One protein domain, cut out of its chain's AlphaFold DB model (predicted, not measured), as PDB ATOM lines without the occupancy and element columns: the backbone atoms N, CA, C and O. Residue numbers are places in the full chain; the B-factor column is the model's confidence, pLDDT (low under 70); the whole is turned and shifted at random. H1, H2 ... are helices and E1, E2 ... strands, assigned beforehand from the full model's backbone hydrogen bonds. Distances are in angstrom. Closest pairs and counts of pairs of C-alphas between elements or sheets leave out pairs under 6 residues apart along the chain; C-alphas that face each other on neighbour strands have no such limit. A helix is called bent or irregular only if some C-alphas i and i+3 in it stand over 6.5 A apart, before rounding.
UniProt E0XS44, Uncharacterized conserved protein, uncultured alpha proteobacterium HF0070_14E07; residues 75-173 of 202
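AT A GLANCE: This is residues 75 to 173 of the 202 residues of the protein "Uncharacterized conserved protein" of uncultured alpha proteobacterium HF0070_14E07 (UniProt E0XS44). A strongly twisted sheet of five strands is built round one long, bent strand, E3: E2 and E5 lie along its first part on either side, and E4, with E1 beyond it, runs along its later part. Helix H1 lies along one side of the domain and only grazes the sheet, short H2 grazes it too, and E6 lies near E2 on the side away from H1. The printed part has 99 residues, with two named helices and six named strands in the order H1 E1 H2 E2 E3 E4 E5 E6. The sheet is branched, its neighbour pairs are antiparallel, and the class is mixed, helices and strands. The whole is compact, with a radius of gyration of the C-alphas of 14.2 A and spans of 39 by 29 by 24 A.

IN THESE COORDINATES: Find C-alpha 75 at (-32.059, 60.850, 76.240); from there H1 runs through residues 75 to 89, 21.1 A from first to last C-alpha. Next come E1, residues 96 to 100, the four-residue helix H2, residues 107 to 110, and E2, residues 115 to 120. Find C-alpha 123 at (-35.506, 62.860, 91.229), where E3 begins; it runs to residue 138, 30.3 A, and bends by 94 degrees at residue 135. E4, residues 141 to 148, spans 21.8 A, and E5, residues 153 to 159, spans 17.3 A. E6, residues 166 to 170, ends at C-alpha 170, (-42.243, 49.374, 98.087).

HOW THE PARTS SIT: Begin at E3, whose pairing is staggered. E2 lies on one side of it and forms a hairpin with it; look for N 116 and O 128, 2.8 A apart. E4 and E5 lie on the other side. E3 and E4 are also a hairpin, with N 134 and O 145 at 2.9 A; E5 has N 127 and O 153 at 2.8 A. Together E2, E3 and E4 make a meander, each strand the antiparallel neighbour of the one before. On the other side of E4 from E3, edge strand E1 has N 98 and O 146 at 2.8 A. H1 grazes the sheet with residues 76 to 87; the closest C-alphas of H1 and E1 are those of Gln 80 and Asn 96, 6.4 A apart. H2 grazes it with residues 107 to 110; its closest C-alphas with E3 are those of Ile 110 and Ile 130, 6.9 A apart. E6 pairs with no named strand; E2 and E6 are near each other, while H1 and E6 are apart. In H1 every O i to N i+4 pair is within hydrogen-bond range; H2 is too short for such a pair.

THE WHOLE: The two C-alphas farthest apart, those of Glu 90 and Ala 172, are 40.8 A from each other. The printed part has no cut, and no link is long. The mean pLDDT of the printed part is 92.7, and no printed residue is under 70.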
ATOM      1  N   GLU A  75     -33.398  61.396  76.452       95.06
ATOM      2  CA  GLU A  75     -32.059  60.850  76.240       95.06
ATOM      3  C   GLU A  75     -32.011  59.348  76.578       95.06
ATOM      4  O   GLU A  75     -31.460  58.557  75.808       95.06
ATOM      5  N   LEU A  76     -32.646  58.926  77.681       94.31
ATOM      6  CA  LEU A  76     -32.773  57.510  78.038       94.31
ATOM      7  C   LEU A  76     -33.543  56.720  76.971       94.31
ATOM      8  O   LEU A  76     -33.098  55.642  76.573       94.31
ATOM      9  N   GLU A  77     -34.674  57.252  76.506       94.06
ATOM     10  CA  GLU A  77     -35.506  56.651  75.457       94.06
ATOM     11  C   GLU A  77     -34.713  56.475  74.158       94.06
ATOM     12  O   GLU A  77     -34.667  55.371  73.608       94.06
ATOM     13  N   SER A  78     -34.024  57.528  73.710       94.94
ATOM     14  CA  SER A  78     -33.191  57.512  72.503       94.94
ATOM     15  C   SER A  78     -32.068  56.477  72.600       94.94
ATOM     16  O   SER A  78     -31.879  55.659  71.695       94.94
ATOM     17  N   LEU A  79     -31.356  56.424  73.732       94.50
ATOM     18  CA  LEU A  79     -30.295  55.439  73.958       94.50
ATOM     19  C   LEU A  79     -30.823  53.999  73.927       94.50
ATOM     20  O   LEU A  79     -30.201  53.128  73.313       94.50
ATOM     21  N   GLN A  80     -31.965  53.734  74.565       95.12
ATOM     22  CA  GLN A  80     -32.596  52.413  74.539       95.12
ATOM     23  C   GLN A  80     -33.086  52.046  73.133       95.12
ATOM     24  O   GLN A  80     -32.847  50.933  72.664       95.12
ATOM     25  N   GLN A  81     -33.708  52.983  72.416       94.69
ATOM     26  CA  GLN A  81     -34.159  52.770  71.043       94.69
ATOM     27  C   GLN A  81     -32.992  52.461  70.100       94.69
ATOM     28  O   GLN A  81     -33.072  51.508  69.328       94.69
ATOM     29  N   ASN A  82     -31.893  53.211  70.188       95.00
ATOM     30  CA  ASN A  82     -30.706  52.987  69.364       95.00
ATOM     31  C   ASN A  82     -30.065  51.622  69.647       95.00
ATOM     32  O   ASN A  82     -29.692  50.912  68.712       95.00
ATOM     33  N   ARG A  83     -29.999  51.201  70.919       94.25
ATOM     34  CA  ARG A  83     -29.529  49.855  71.292       94.25
ATOM     35  C   ARG A  83     -30.410  48.759  70.702       94.25
ATOM     36  O   ARG A  83     -29.877  47.806  70.141       94.25
ATOM     37  N   ARG A  84     -31.735  48.910  70.777       93.94
ATOM     38  CA  ARG A  84     -32.677  47.960  70.172       93.94
ATOM     39  C   ARG A  84     -32.526  47.901  68.654       93.94
ATOM     40  O   ARG A  84     -32.417  46.810  68.116       93.94
ATOM     41  N   ARG A  85     -32.438  49.049  67.973       93.75
ATOM     42  CA  ARG A  85     -32.205  49.113  66.517       93.75
ATOM     43  C   ARG A  85     -30.919  48.397  66.110       93.75
ATOM     44  O   ARG A  85     -30.936  47.631  65.156       93.75
ATOM     45  N   ARG A  86     -29.829  48.599  66.859       94.38
ATOM     46  CA  ARG A  86     -28.573  47.878  66.626       94.38
ATOM     47  C   ARG A  86     -28.748  46.368  66.790       94.38
ATOM     48  O   ARG A  86     -28.260  45.627  65.955       94.38
ATOM     49  N   LYS A  87     -29.471  45.918  67.821       93.50
ATOM     50  CA  LYS A  87     -29.741  44.489  68.037       93.50
ATOM     51  C   LYS A  87     -30.555  43.863  66.911       93.50
ATOM     52  O   LYS A  87     -30.198  42.783  66.466       93.50
ATOM     53  N   VAL A  88     -31.561  44.573  66.398       92.94
ATOM     54  CA  VAL A  88     -32.305  44.138  65.204       92.94
ATOM     55  C   VAL A  88     -31.373  43.996  63.999       92.94
ATOM     56  O   VAL A  88     -31.448  42.999  63.302       92.94
ATOM     57  N   ALA A  89     -30.468  44.954  63.773       94.25
ATOM     58  CA  ALA A  89     -29.502  44.882  62.672       94.25
ATOM     59  C   ALA A  89     -28.457  43.755  62.829       94.25
ATOM     60  O   ALA A  89     -27.798  43.395  61.861       94.25
ATOM     61  N   GLU A  90     -28.293  43.226  64.043       94.44
ATOM     62  CA  GLU A  90     -27.436  42.082  64.374       94.44
ATOM     63  C   GLU A  90     -28.221  40.749  64.396       94.44
ATOM     64  O   GLU A  90     -27.696  39.760  64.901       94.44
ATOM     65  N   ASP A  91     -29.480  40.725  63.931       92.75
ATOM     66  CA  ASP A  91     -30.407  39.581  64.031       92.75
ATOM     67  C   ASP A  91     -30.533  39.009  65.460       92.75
ATOM     68  O   ASP A  91     -30.756  37.817  65.683       92.75
ATOM     69  N   ALA A  92     -30.396  39.879  66.463       91.50
ATOM     70  CA  ALA A  92     -30.460  39.541  67.877       91.50
ATOM     71  C   ALA A  92     -31.736  40.081  68.541       91.50
ATOM     72  O   ALA A  92     -32.373  41.030  68.077       91.50
ATOM     73  N   GLU A  93     -32.090  39.508  69.694       89.25
ATOM     74  CA  GLU A  93     -33.276  39.916  70.449       89.25
ATOM     75  C   GLU A  93     -33.188  41.398  70.871       89.25
ATOM     76  O   GLU A  93     -32.278  41.822  71.592       89.25
ATOM     77  N   ALA A  94     -34.151  42.206  70.422       92.44
ATOM     78  CA  ALA A  94     -34.174  43.655  70.619       92.44
ATOM     79  C   ALA A  94     -34.730  44.062  71.998       92.44
ATOM     80  O   ALA A  94     -35.659  44.867  72.102       92.44
ATOM     81  N   LEU A  95     -34.155  43.502  73.063       91.56
ATOM     82  CA  LEU A  95     -34.557  43.753  74.445       91.56
ATOM     83  C   LEU A  95     -33.832  44.949  75.067       91.56
ATOM     84  O   LEU A  95     -32.656  45.210  74.806       91.56
ATOM     85  N   ASN A  96     -34.514  45.625  75.993       93.94
ATOM     86  CA  ASN A  96     -33.872  46.571  76.897       93.94
ATOM     87  C   ASN A  96     -33.296  45.811  78.089       93.94
ATOM     88  O   ASN A  96     -34.008  45.473  79.031       93.94
ATOM     89  N   ILE A  97     -31.995  45.535  78.047       93.56
ATOM     90  CA  ILE A  97     -31.315  44.781  79.100       93.56
ATOM     91  C   ILE A  97     -30.497  45.728  79.967       93.56
ATOM     92  O   ILE A  97     -29.651  46.485  79.481       93.56
ATOM     93  N   HIS A  98     -30.711  45.643  81.274       93.12
ATOM     94  CA  HIS A  98     -29.885  46.303  82.259       93.12
ATOM     95  C   HIS A  98     -29.108  45.286  83.096       93.12
ATOM     96  O   HIS A  98     -29.683  44.543  83.888       93.12
ATOM     97  N   VAL A  99     -27.782  45.269  82.946       92.31
ATOM     98  CA  VAL A  99     -26.921  44.334  83.680       92.31
ATOM     99  C   VAL A  99     -26.521  44.907  85.038       92.31
ATOM    100  O   VAL A  99     -26.063  46.045  85.156       92.31
ATOM    101  N   THR A 100     -26.650  44.084  86.071       90.19
ATOM    102  CA  THR A 100     -26.277  44.383  87.452       90.19
ATOM    103  C   THR A 100     -25.348  43.297  87.997       90.19
ATOM    104  O   THR A 100     -25.399  42.148  87.566       90.19
ATOM    105  N   ARG A 101     -24.467  43.658  88.939       88.69
ATOM    106  CA  ARG A 101     -23.569  42.692  89.603       88.69
ATOM    107  C   ARG A 101     -24.296  41.849  90.650       88.69
ATOM    108  O   ARG A 101     -24.040  40.661  90.767       88.69
ATOM    109  N   ASN A 102     -25.202  42.475  91.396       87.75
ATOM    110  CA  ASN A 102     -25.951  41.821  92.462       87.75
ATOM    111  C   ASN A 102     -27.339  41.444  91.948       87.75
ATOM    112  O   ASN A 102     -28.056  42.313  91.455       87.75
ATOM    113  N   THR A 103     -27.719  40.181  92.120       87.75
ATOM    114  CA  THR A 103     -29.061  39.684  91.802       87.75
ATOM    115  C   THR A 103     -30.062  40.128  92.877       87.75
ATOM    116  O   THR A 103     -29.775  39.969  94.071       87.75
ATOM    117  N   PRO A 104     -31.233  40.672  92.507       88.56
ATOM    118  CA  PRO A 104     -32.295  40.946  93.467       88.56
ATOM    119  C   PRO A 104     -32.819  39.636  94.062       88.56
ATOM    120  O   PRO A 104     -33.252  38.741  93.345       88.56
ATOM    121  N   LYS A 105     -32.780  39.530  95.393       90.50
ATOM    122  CA  LYS A 105     -33.276  38.362  96.138       90.50
ATOM    123  C   LYS A 105     -34.793  38.177  96.008       90.50
ATOM    124  O   LYS A 105     -35.258  37.051  96.039       90.50
ATOM    125  N   ARG A 106     -35.540  39.275  95.848       91.19
ATOM    126  CA  ARG A 106     -37.009  39.302  95.716       91.19
ATOM    127  C   ARG A 106     -37.453  39.263  94.248       91.19
ATOM    128  O   ARG A 106     -38.377  39.966  93.863       91.19
ATOM    129  N   ALA A 107     -36.746  38.517  93.393       89.00
ATOM    130  CA  ALA A 107     -37.014  38.511  91.952       89.00
ATOM    131  C   ALA A 107     -38.451  38.063  91.622       89.00
ATOM    132  O   ALA A 107     -39.083  38.660  90.759       89.00
ATOM    133  N   GLU A 108     -38.990  37.088  92.355       88.25
ATOM    134  CA  GLU A 108     -40.358  36.569  92.173       88.25
ATOM    135  C   GLU A 108     -41.454  37.611  92.463       88.25
ATOM    136  O   GLU A 108     -42.526  37.577  91.863       88.25
ATOM    137  N   GLU A 109     -41.176  38.571  93.349       88.69
ATOM    138  CA  GLU A 109     -42.084  39.682  93.671       88.69
ATOM    139  C   GLU A 109     -41.985  40.831  92.648       88.69
ATOM    140  O   GLU A 109     -42.824  41.732  92.637       88.69
ATOM    141  N   ILE A 110     -40.955  40.811  91.792       91.56
ATOM    142  CA  ILE A 110     -40.640  41.874  90.829       91.56
ATOM    143  C   ILE A 110     -41.018  41.463  89.403       91.56
ATOM    144  O   ILE A 110     -41.593  42.261  88.666       91.56
ATOM    145  N   VAL A 111     -40.669  40.250  88.979       92.69
ATOM    146  CA  VAL A 111     -40.834  39.797  87.589       92.69
ATOM    147  C   VAL A 111     -42.315  39.796  87.203       92.69
ATOM    148  O   VAL A 111     -43.134  39.136  87.838       92.69
ATOM    149  N   GLY A 112     -42.667  40.570  86.171       86.31
ATOM    150  CA  GLY A 112     -44.030  40.667  85.644       86.31
ATOM    151  C   GLY A 112     -45.024  41.449  86.513       86.31
ATOM    152  O   GLY A 112     -46.173  41.605  86.109       86.31
ATOM    153  N   LYS A 113     -44.604  41.948  87.683       90.12
ATOM    154  CA  LYS A 113     -45.459  42.678  88.641       90.12
ATOM    155  C   LYS A 113     -44.902  44.061  88.982       90.12
ATOM    156  O   LYS A 113     -45.647  45.026  89.117       90.12
ATOM    157  N   GLY A 114     -43.582  44.155  89.116       92.31
ATOM    158  CA  GLY A 114     -42.853  45.352  89.503       92.31
ATOM    159  C   GLY A 114     -42.288  46.147  88.326       92.31
ATOM    160  O   GLY A 114     -42.261  45.728  87.168       92.31
ATOM    161  N   SER A 115     -41.797  47.337  88.645       95.69
ATOM    162  CA  SER A 115     -41.145  48.253  87.710       95.69
ATOM    163  C   SER A 115     -39.792  48.727  88.241       95.69
ATOM    164  O   SER A 115     -39.545  48.783  89.446       95.69
ATOM    165  N   LEU A 116     -38.910  49.113  87.322       96.50
ATOM    166  CA  LEU A 116     -37.681  49.839  87.602       96.50
ATOM    167  C   LEU A 116     -37.940  51.345  87.499       96.50
ATOM    168  O   LEU A 116     -38.256  51.852  86.427       96.50
ATOM    169  N   TYR A 117     -37.767  52.063  88.600       96.88
ATOM    170  CA  TYR A 117     -37.881  53.511  88.698       96.88
ATOM    171  C   TYR A 117     -36.525  54.173  88.461       96.88
ATOM    172  O   TYR A 117     -35.529  53.884  89.135       96.88
ATOM    173  N   TRP A 118     -36.504  55.098  87.509       96.56
ATOM    174  CA  TRP A 118     -35.324  55.830  87.084       96.56
ATOM    175  C   TRP A 118     -35.178  57.134  87.859       96.56
ATOM    176  O   TRP A 118     -36.066  57.993  87.853       96.56
ATOM    177  N   VAL A 119     -34.017  57.291  88.497       96.00
ATOM    178  CA  VAL A 119     -33.616  58.533  89.158       96.00
ATOM    179  C   VAL A 119     -32.688  59.319  88.245       96.00
ATOM    180  O   VAL A 119     -31.568  58.884  87.975       96.00
ATOM    181  N   ILE A 120     -33.136  60.498  87.820       94.19
ATOM    182  CA  ILE A 120     -32.382  61.459  87.008       94.19
ATOM    183  C   ILE A 120     -32.310  62.767  87.795       94.19
ATOM    184  O   ILE A 120     -33.305  63.206  88.369       94.19
ATOM    185  N   LYS A 121     -31.122  63.380  87.880       91.69
ATOM    186  CA  LYS A 121     -30.904  64.640  88.626       91.69
ATOM    187  C   LYS A 121     -31.498  64.610  90.050       91.69
ATOM    188  O   LYS A 121     -32.131  65.562  90.496       91.69
ATOM    189  N   ARG A 122     -31.287  63.498  90.772       92.38
ATOM    190  CA  ARG A 122     -31.785  63.249  92.147       92.38
ATOM    191  C   ARG A 122     -33.313  63.238  92.289       92.38
ATOM    192  O   ARG A 122     -33.831  63.443  93.386       92.38
ATOM    193  N   ARG A 123     -34.047  62.986  91.208       94.38
ATOM    194  CA  ARG A 123     -35.506  62.860  91.229       94.38
ATOM    195  C   ARG A 123     -35.930  61.586  90.524       94.38
ATOM    196  O   ARG A 123     -35.361  61.244  89.491       94.38
ATOM    197  N   VAL A 124     -36.916  60.893  91.078       95.81
ATOM    198  CA  VAL A 124     -37.637  59.847  90.350       95.81
ATOM    199  C   VAL A 124     -38.498  60.544  89.311       95.81
ATOM    200  O   VAL A 124     -39.227  61.474  89.658       95.81
ATOM    201  N   VAL A 125     -38.357  60.153  88.048       95.75
ATOM    202  CA  VAL A 125     -39.040  60.833  86.932       95.75
ATOM    203  C   VAL A 125     -39.742  59.877  85.979       95.75
ATOM    204  O   VAL A 125     -40.687  60.276  85.306       95.75
ATOM    205  N   ALA A 126     -39.338  58.610  85.950       95.94
ATOM    206  CA  ALA A 126     -39.954  57.600  85.107       95.94
ATOM    207  C   ALA A 126     -39.873  56.219  85.754       95.94
ATOM    208  O   ALA A 126     -39.001  55.968  86.592       95.94
ATOM    209  N   ARG A 127     -40.736  55.314  85.307       95.62
ATOM    210  CA  ARG A 127     -40.685  53.886  85.597       95.62
ATOM    211  C   ARG A 127     -40.700  53.071  84.313       95.62
ATOM    212  O   ARG A 127     -41.160  53.525  83.270       95.62
ATOM    213  N   GLN A 128     -40.208  51.850  84.405       95.56
ATOM    214  CA  GLN A 128     -40.167  50.913  83.297       95.56
ATOM    215  C   GLN A 128     -40.516  49.516  83.815       95.56
ATOM    216  O   GLN A 128     -39.817  49.033  84.708       95.56
ATOM    217  N   PRO A 129     -41.579  48.865  83.312       95.50
ATOM    218  CA  PRO A 129     -41.959  47.531  83.772       95.50
ATOM    219  C   PRO A 129     -40.817  46.522  83.614       95.50
ATOM    220  O   PRO A 129     -40.112  46.525  82.598       95.50
ATOM    221  N   ILE A 130     -40.627  45.667  84.622       95.50
ATOM    222  CA  ILE A 130     -39.631  44.594  84.585       95.50
ATOM    223  C   ILE A 130     -40.316  43.342  84.052       95.50
ATOM    224  O   ILE A 130     -41.210  42.782  84.684       95.50
ATOM    225  N   VAL A 131     -39.884  42.913  82.872       94.88
ATOM    226  CA  VAL A 131     -40.459  41.757  82.181       94.88
ATOM    227  C   VAL A 131     -39.871  40.471  82.735       94.88
ATOM    228  O   VAL A 131     -40.600  39.513  82.952       94.88
ATOM    229  N   ASP A 132     -38.557  40.450  82.957       94.25
ATOM    230  CA  ASP A 132     -37.845  39.234  83.341       94.25
ATOM    231  C   ASP A 132     -36.497  39.570  84.001       94.25
ATOM    232  O   ASP A 132     -35.957  40.669  83.848       94.25
ATOM    233  N   ILE A 133     -35.945  38.630  84.765       94.44
ATOM    234  CA  ILE A 133     -34.653  38.747  85.439       94.44
ATOM    235  C   ILE A 133     -33.888  37.445  85.213       94.44
ATOM    236  O   ILE A 133     -34.224  36.405  85.772       94.44
ATOM    237  N   ARG A 134     -32.820  37.510  84.414       93.75
ATOM    238  CA  ARG A 134     -32.031  36.335  84.018       93.75
ATOM    239  C   ARG A 134     -30.616  36.389  84.591       93.75
ATOM    240  O   ARG A 134     -29.999  37.459  84.590       93.75
ATOM    241  N   PRO A 135     -30.042  35.259  85.034       92.69
ATOM    242  CA  PRO A 135     -28.613  35.194  85.302       92.69
ATOM    243  C   PRO A 135     -27.836  35.415  83.997       92.69
ATOM    244  O   PRO A 135     -28.226  34.940  82.933       92.69
ATOM    245  N   THR A 136     -26.724  36.138  84.069       92.12
ATOM    246  CA  THR A 136     -25.808  36.323  82.939       92.12
ATOM    247  C   THR A 136     -24.370  36.272  83.434       92.12
ATOM    248  O   THR A 136     -24.100  36.554  84.598       92.12
ATOM    249  N   ASN A 137     -23.434  35.893  82.573       91.31
ATOM    250  CA  ASN A 137     -22.016  35.881  82.908       91.31
ATOM    251  C   ASN A 137     -21.293  36.859  81.992       91.31
ATOM    252  O   ASN A 137     -21.397  36.769  80.773       91.31
ATOM    253  N   ILE A 138     -20.551  37.779  82.597       88.62
ATOM    254  CA  ILE A 138     -19.690  38.723  81.886       88.62
ATOM    255  C   ILE A 138     -18.292  38.533  82.449       88.62
ATOM    256  O   ILE A 138     -18.111  38.602  83.666       88.62
ATOM    257  N   GLU A 139     -17.331  38.243  81.569       86.81
ATOM    258  CA  GLU A 139     -15.913  38.082  81.928       86.81
ATOM    259  C   GLU A 139     -15.698  37.053  83.059       86.81
ATOM    260  O   GLU A 139     -14.946  37.273  84.006       86.81
ATOM    261  N   GLY A 140     -16.436  35.939  83.011       86.38
ATOM    262  CA  GLY A 140     -16.346  34.863  84.008       86.38
ATOM    263  C   GLY A 140     -16.946  35.191  85.381       86.38
ATOM    264  O   GLY A 140     -16.884  34.362  86.288       86.38
ATOM    265  N   ARG A 141     -17.558  36.369  85.562       87.94
ATOM    266  CA  ARG A 141     -18.227  36.762  86.810       87.94
ATOM    267  C   ARG A 141     -19.741  36.666  86.672       87.94
ATOM    268  O   ARG A 141     -20.312  37.119  85.676       87.94
ATOM    269  N   LYS A 142     -20.383  36.142  87.721       89.50
ATOM    270  CA  LYS A 142     -21.844  36.079  87.833       89.50
ATOM    271  C   LYS A 142     -22.424  37.491  87.888       89.50
ATOM    272  O   LYS A 142     -22.046  38.293  88.737       89.50
ATOM    273  N   HIS A 143     -23.338  37.759  86.974       93.31
ATOM    274  CA  HIS A 143     -24.107  38.985  86.850       93.31
ATOM    275  C   HIS A 143     -25.590  38.635  86.680       93.31
ATOM    276  O   HIS A 143     -25.989  37.477  86.544       93.31
ATOM    277  N   CYS A 144     -26.424  39.663  86.678       93.75
ATOM    278  CA  CYS A 144     -27.857  39.542  86.504       93.75
ATOM    279  C   CYS A 144     -28.336  40.547  85.456       93.75
ATOM    280  O   CYS A 144     -28.081  41.746  85.576       93.75
ATOM    281  N   ALA A 145     -29.040  40.060  84.441       94.56
ATOM    282  CA  ALA A 145     -29.687  40.851  83.410       94.56
ATOM    283  C   ALA A 145     -31.143  41.112  83.813       94.56
ATOM    284  O   ALA A 145     -31.948  40.189  83.880       94.56
ATOM    285  N   ILE A 146     -31.476  42.372  84.084       95.75
ATOM    286  CA  ILE A 146     -32.855  42.823  84.275       95.75
ATOM    287  C   ILE A 146     -33.389  43.205  82.899       95.75
ATOM    288  O   ILE A 146     -32.861  44.117  82.259       95.75
ATOM    289  N   ILE A 147     -34.410  42.497  82.440       95.81
ATOM    290  CA  ILE A 147     -35.062  42.730  81.159       95.81
ATOM    291  C   ILE A 147     -36.229  43.673  81.397       95.81
ATOM    292  O   ILE A 147     -37.137  43.409  82.187       95.81
ATOM    293  N   LEU A 148     -36.173  44.804  80.712       96.38
ATOM    294  CA  LEU A 148     -37.116  45.896  80.836       96.38
ATOM    295  C   LEU A 148     -38.033  45.929  79.618       96.38
ATOM    296  O   LEU A 148     -37.624  45.606  78.499       96.38
ATOM    297  N   HIS A 149     -39.269  46.365  79.837       94.62
ATOM    298  CA  HIS A 149     -40.222  46.597  78.760       94.62
ATOM    299  C   HIS A 149     -39.711  47.678  77.791       94.62
ATOM    300  O   HIS A 149     -38.823  48.459  78.124       94.62
ATOM    301  N   SER A 150     -40.232  47.746  76.567       92.19
ATOM    302  CA  SER A 150     -39.778  48.739  75.579       92.19
ATOM    303  C   SER A 150     -40.207  50.174  75.913       92.19
ATOM    304  O   SER A 150     -39.518  51.124  75.542       92.19
ATOM    305  N   GLU A 151     -41.327  50.304  76.620       91.19
ATOM    306  CA  GLU A 151     -41.981  51.558  76.989       91.19
ATOM    307  C   GLU A 151     -41.463  52.116  78.318       91.19
ATOM    308  O   GLU A 151     -41.379  51.394  79.315       91.19
ATOM    309  N   ILE A 152     -41.160  53.416  78.331       94.31
ATOM    310  CA  ILE A 152     -40.815  54.179  79.531       94.31
ATOM    311  C   ILE A 152     -42.032  55.015  79.921       94.31
ATOM    312  O   ILE A 152     -42.518  55.824  79.137       94.31
ATOM    313  N   ILE A 153     -42.515  54.826  81.145       93.69
ATOM    314  CA  ILE A 153     -43.713  55.485  81.666       93.69
ATOM    315  C   ILE A 153     -43.265  56.644  82.548       93.69
ATOM    316  O   ILE A 153     -42.481  56.461  83.483       93.69
ATOM    317  N   ARG A 154     -43.728  57.859  82.254       94.25
ATOM    318  CA  ARG A 154     -43.383  59.043  83.051       94.25
ATOM    319  C   ARG A 154     -44.128  59.016  84.379       94.25
ATOM    320  O   ARG A 154     -45.266  58.573  84.456       94.25
ATOM    321  N   THR A 155     -43.489  59.516  85.428       93.62
ATOM    322  CA  THR A 155     -44.045  59.544  86.791       93.62
ATOM    323  C   THR A 155     -44.002  60.954  87.349       93.62
ATOM    324  O   THR A 155     -43.166  61.765  86.935       93.62
ATOM    325  N   HIS A 156     -44.868  61.247  88.316       91.62
ATOM    326  CA  HIS A 156     -44.790  62.491  89.065       91.62
ATOM    327  C   HIS A 156     -43.409  62.625  89.699       91.62
ATOM    328  O   HIS A 156     -42.880  61.703  90.325       91.62
ATOM    329  N   SER A 157     -42.805  63.800  89.527       92.38
ATOM    330  CA  SER A 157     -41.419  63.982  89.916       92.38
ATOM    331  C   SER A 157     -41.261  63.969  91.437       92.38
ATOM    332  O   SER A 157     -41.614  64.942  92.104       92.38
ATOM    333  N   LYS A 158     -40.663  62.909  91.990       93.19
ATOM    334  CA  LYS A 158     -40.454  62.742  93.437       93.19
ATOM    335  C   LYS A 158     -38.979  62.958  93.801       93.19
ATOM    336  O   LYS A 158     -38.114  62.319  93.196       93.19
ATOM    337  N   PRO A 159     -38.640  63.836  94.765       93.94
ATOM    338  CA  PRO A 159     -37.265  63.980  95.243       93.94
ATOM    339  C   PRO A 159     -36.713  62.648  95.757       93.94
ATOM    340  O   PRO A 159     -37.412  61.902  96.440       93.94
ATOM    341  N   CYS A 160     -35.448  62.360  95.462       93.31
ATOM    342  CA  CYS A 160     -34.782  61.144  95.904       93.31
ATOM    343  C   CYS A 160     -33.463  61.470  96.616       93.31
ATOM    344  O   CYS A 160     -32.671  62.307  96.167       93.31
ATOM    345  N   ARG A 161     -33.218  60.805  97.750       92.06
ATOM    346  CA  ARG A 161     -31.938  60.904  98.461       92.06
ATOM    347  C   ARG A 161     -30.842  60.210  97.641       92.06
ATOM    348  O   ARG A 161     -31.144  59.249  96.942       92.06
ATOM    349  N   PRO A 162     -29.579  60.660  97.701       89.31
ATOM    350  CA  PRO A 162     -28.484  59.962  97.041       89.31
ATOM    351  C   PRO A 162     -28.354  58.526  97.557       89.31
ATOM    352  O   PRO A 162     -28.392  58.287  98.761       89.31
ATOM    353  N   PHE A 163     -28.176  57.579  96.644       92.94
ATOM    354  CA  PHE A 163     -27.853  56.190  96.954       92.94
ATOM    355  C   PHE A 163     -26.971  55.616  95.847       92.94
ATOM    356  O   PHE A 163     -26.881  56.164  94.747       92.94
ATOM    357  N   GLN A 164     -26.319  54.495  96.139       90.88
ATOM    358  CA  GLN A 164     -25.459  53.802  95.191       90.88
ATOM    359  C   GLN A 164     -26.151  52.552  94.646       90.88
ATOM    360  O   GLN A 164     -26.708  51.754  95.400       90.88
ATOM    361  N   GLY A 165     -26.057  52.359  93.331       89.44
ATOM    362  CA  GLY A 165     -26.577  51.174  92.659       89.44
ATOM    363  C   GLY A 165     -28.099  51.198  92.528       89.44
ATOM    364  O   GLY A 165     -28.652  52.111  91.913       89.44
ATOM    365  N   TRP A 166     -28.750  50.165  93.057       92.88
ATOM    366  CA  TRP A 166     -30.203  50.017  93.089       92.88
ATOM    367  C   TRP A 166     -30.684  49.671  94.506       92.88
ATOM    368  O   TRP A 166     -29.913  49.197  95.351       92.88
ATOM    369  N   ARG A 167     -31.959  49.950  94.779       94.69
ATOM    370  CA  ARG A 167     -32.650  49.639  96.038       94.69
ATOM    371  C   ARG A 167     -34.043  49.092  95.741       94.69
ATOM    372  O   ARG A 167     -34.558  49.313  94.647       94.69
ATOM    373  N   TYR A 168     -34.630  48.395  96.706       95.38
ATOM    374  CA  TYR A 168     -36.057  48.091  96.660       95.38
ATOM    375  C   TYR A 168     -36.865  49.358  96.929       95.38
ATOM    376  O   TYR A 168     -36.433  50.229  97.686       95.38
ATOM    377  N   LEU A 169     -38.013  49.445  96.276       94.25
ATOM    378  CA  LEU A 169     -39.000  50.496  96.427       94.25
ATOM    379  C   LEU A 169     -40.352  49.811  96.613       94.25
ATOM    380  O   LEU A 169     -40.840  49.141  95.704       94.25
ATOM    381  N   GLU A 170     -40.928  49.943  97.800       92.00
ATOM    382  CA  GLU A 170     -42.243  49.374  98.087       92.00
ATOM    383  C   GLU A 170     -43.325  50.125  97.308       92.00
ATOM    384  O   GLU A 170     -43.172  51.310  97.000       92.00
ATOM    385  N   LEU A 171     -44.429  49.444  96.992       88.19
ATOM    386  CA  LEU A 171     -45.528  50.014  96.207       88.19
ATOM    387  C   LEU A 171     -46.045  51.337  96.805       88.19
ATOM    388  O   LEU A 171     -46.248  52.305  96.077       88.19
ATOM    389  N   ALA A 172     -46.167  51.406  98.134       85.75
ATOM    390  CA  ALA A 172     -46.623  52.591  98.867       85.75
ATOM    391  C   ALA A 172     -45.714  53.824  98.689       85.75
ATOM    392  O   ALA A 172     -46.170  54.958  98.803       85.75
ATOM    393  N   ASP A 173     -44.432  53.613  98.377       87.56
ATOM    394  CA  ASP A 173     -43.454  54.682  98.181       87.56
ATOM    395  C   ASP A 173     -43.295  55.092  96.714       87.56
ATOM    396  O   ASP A 173     -42.510  56.001  96.401       87.56
TER     397      ASP A 173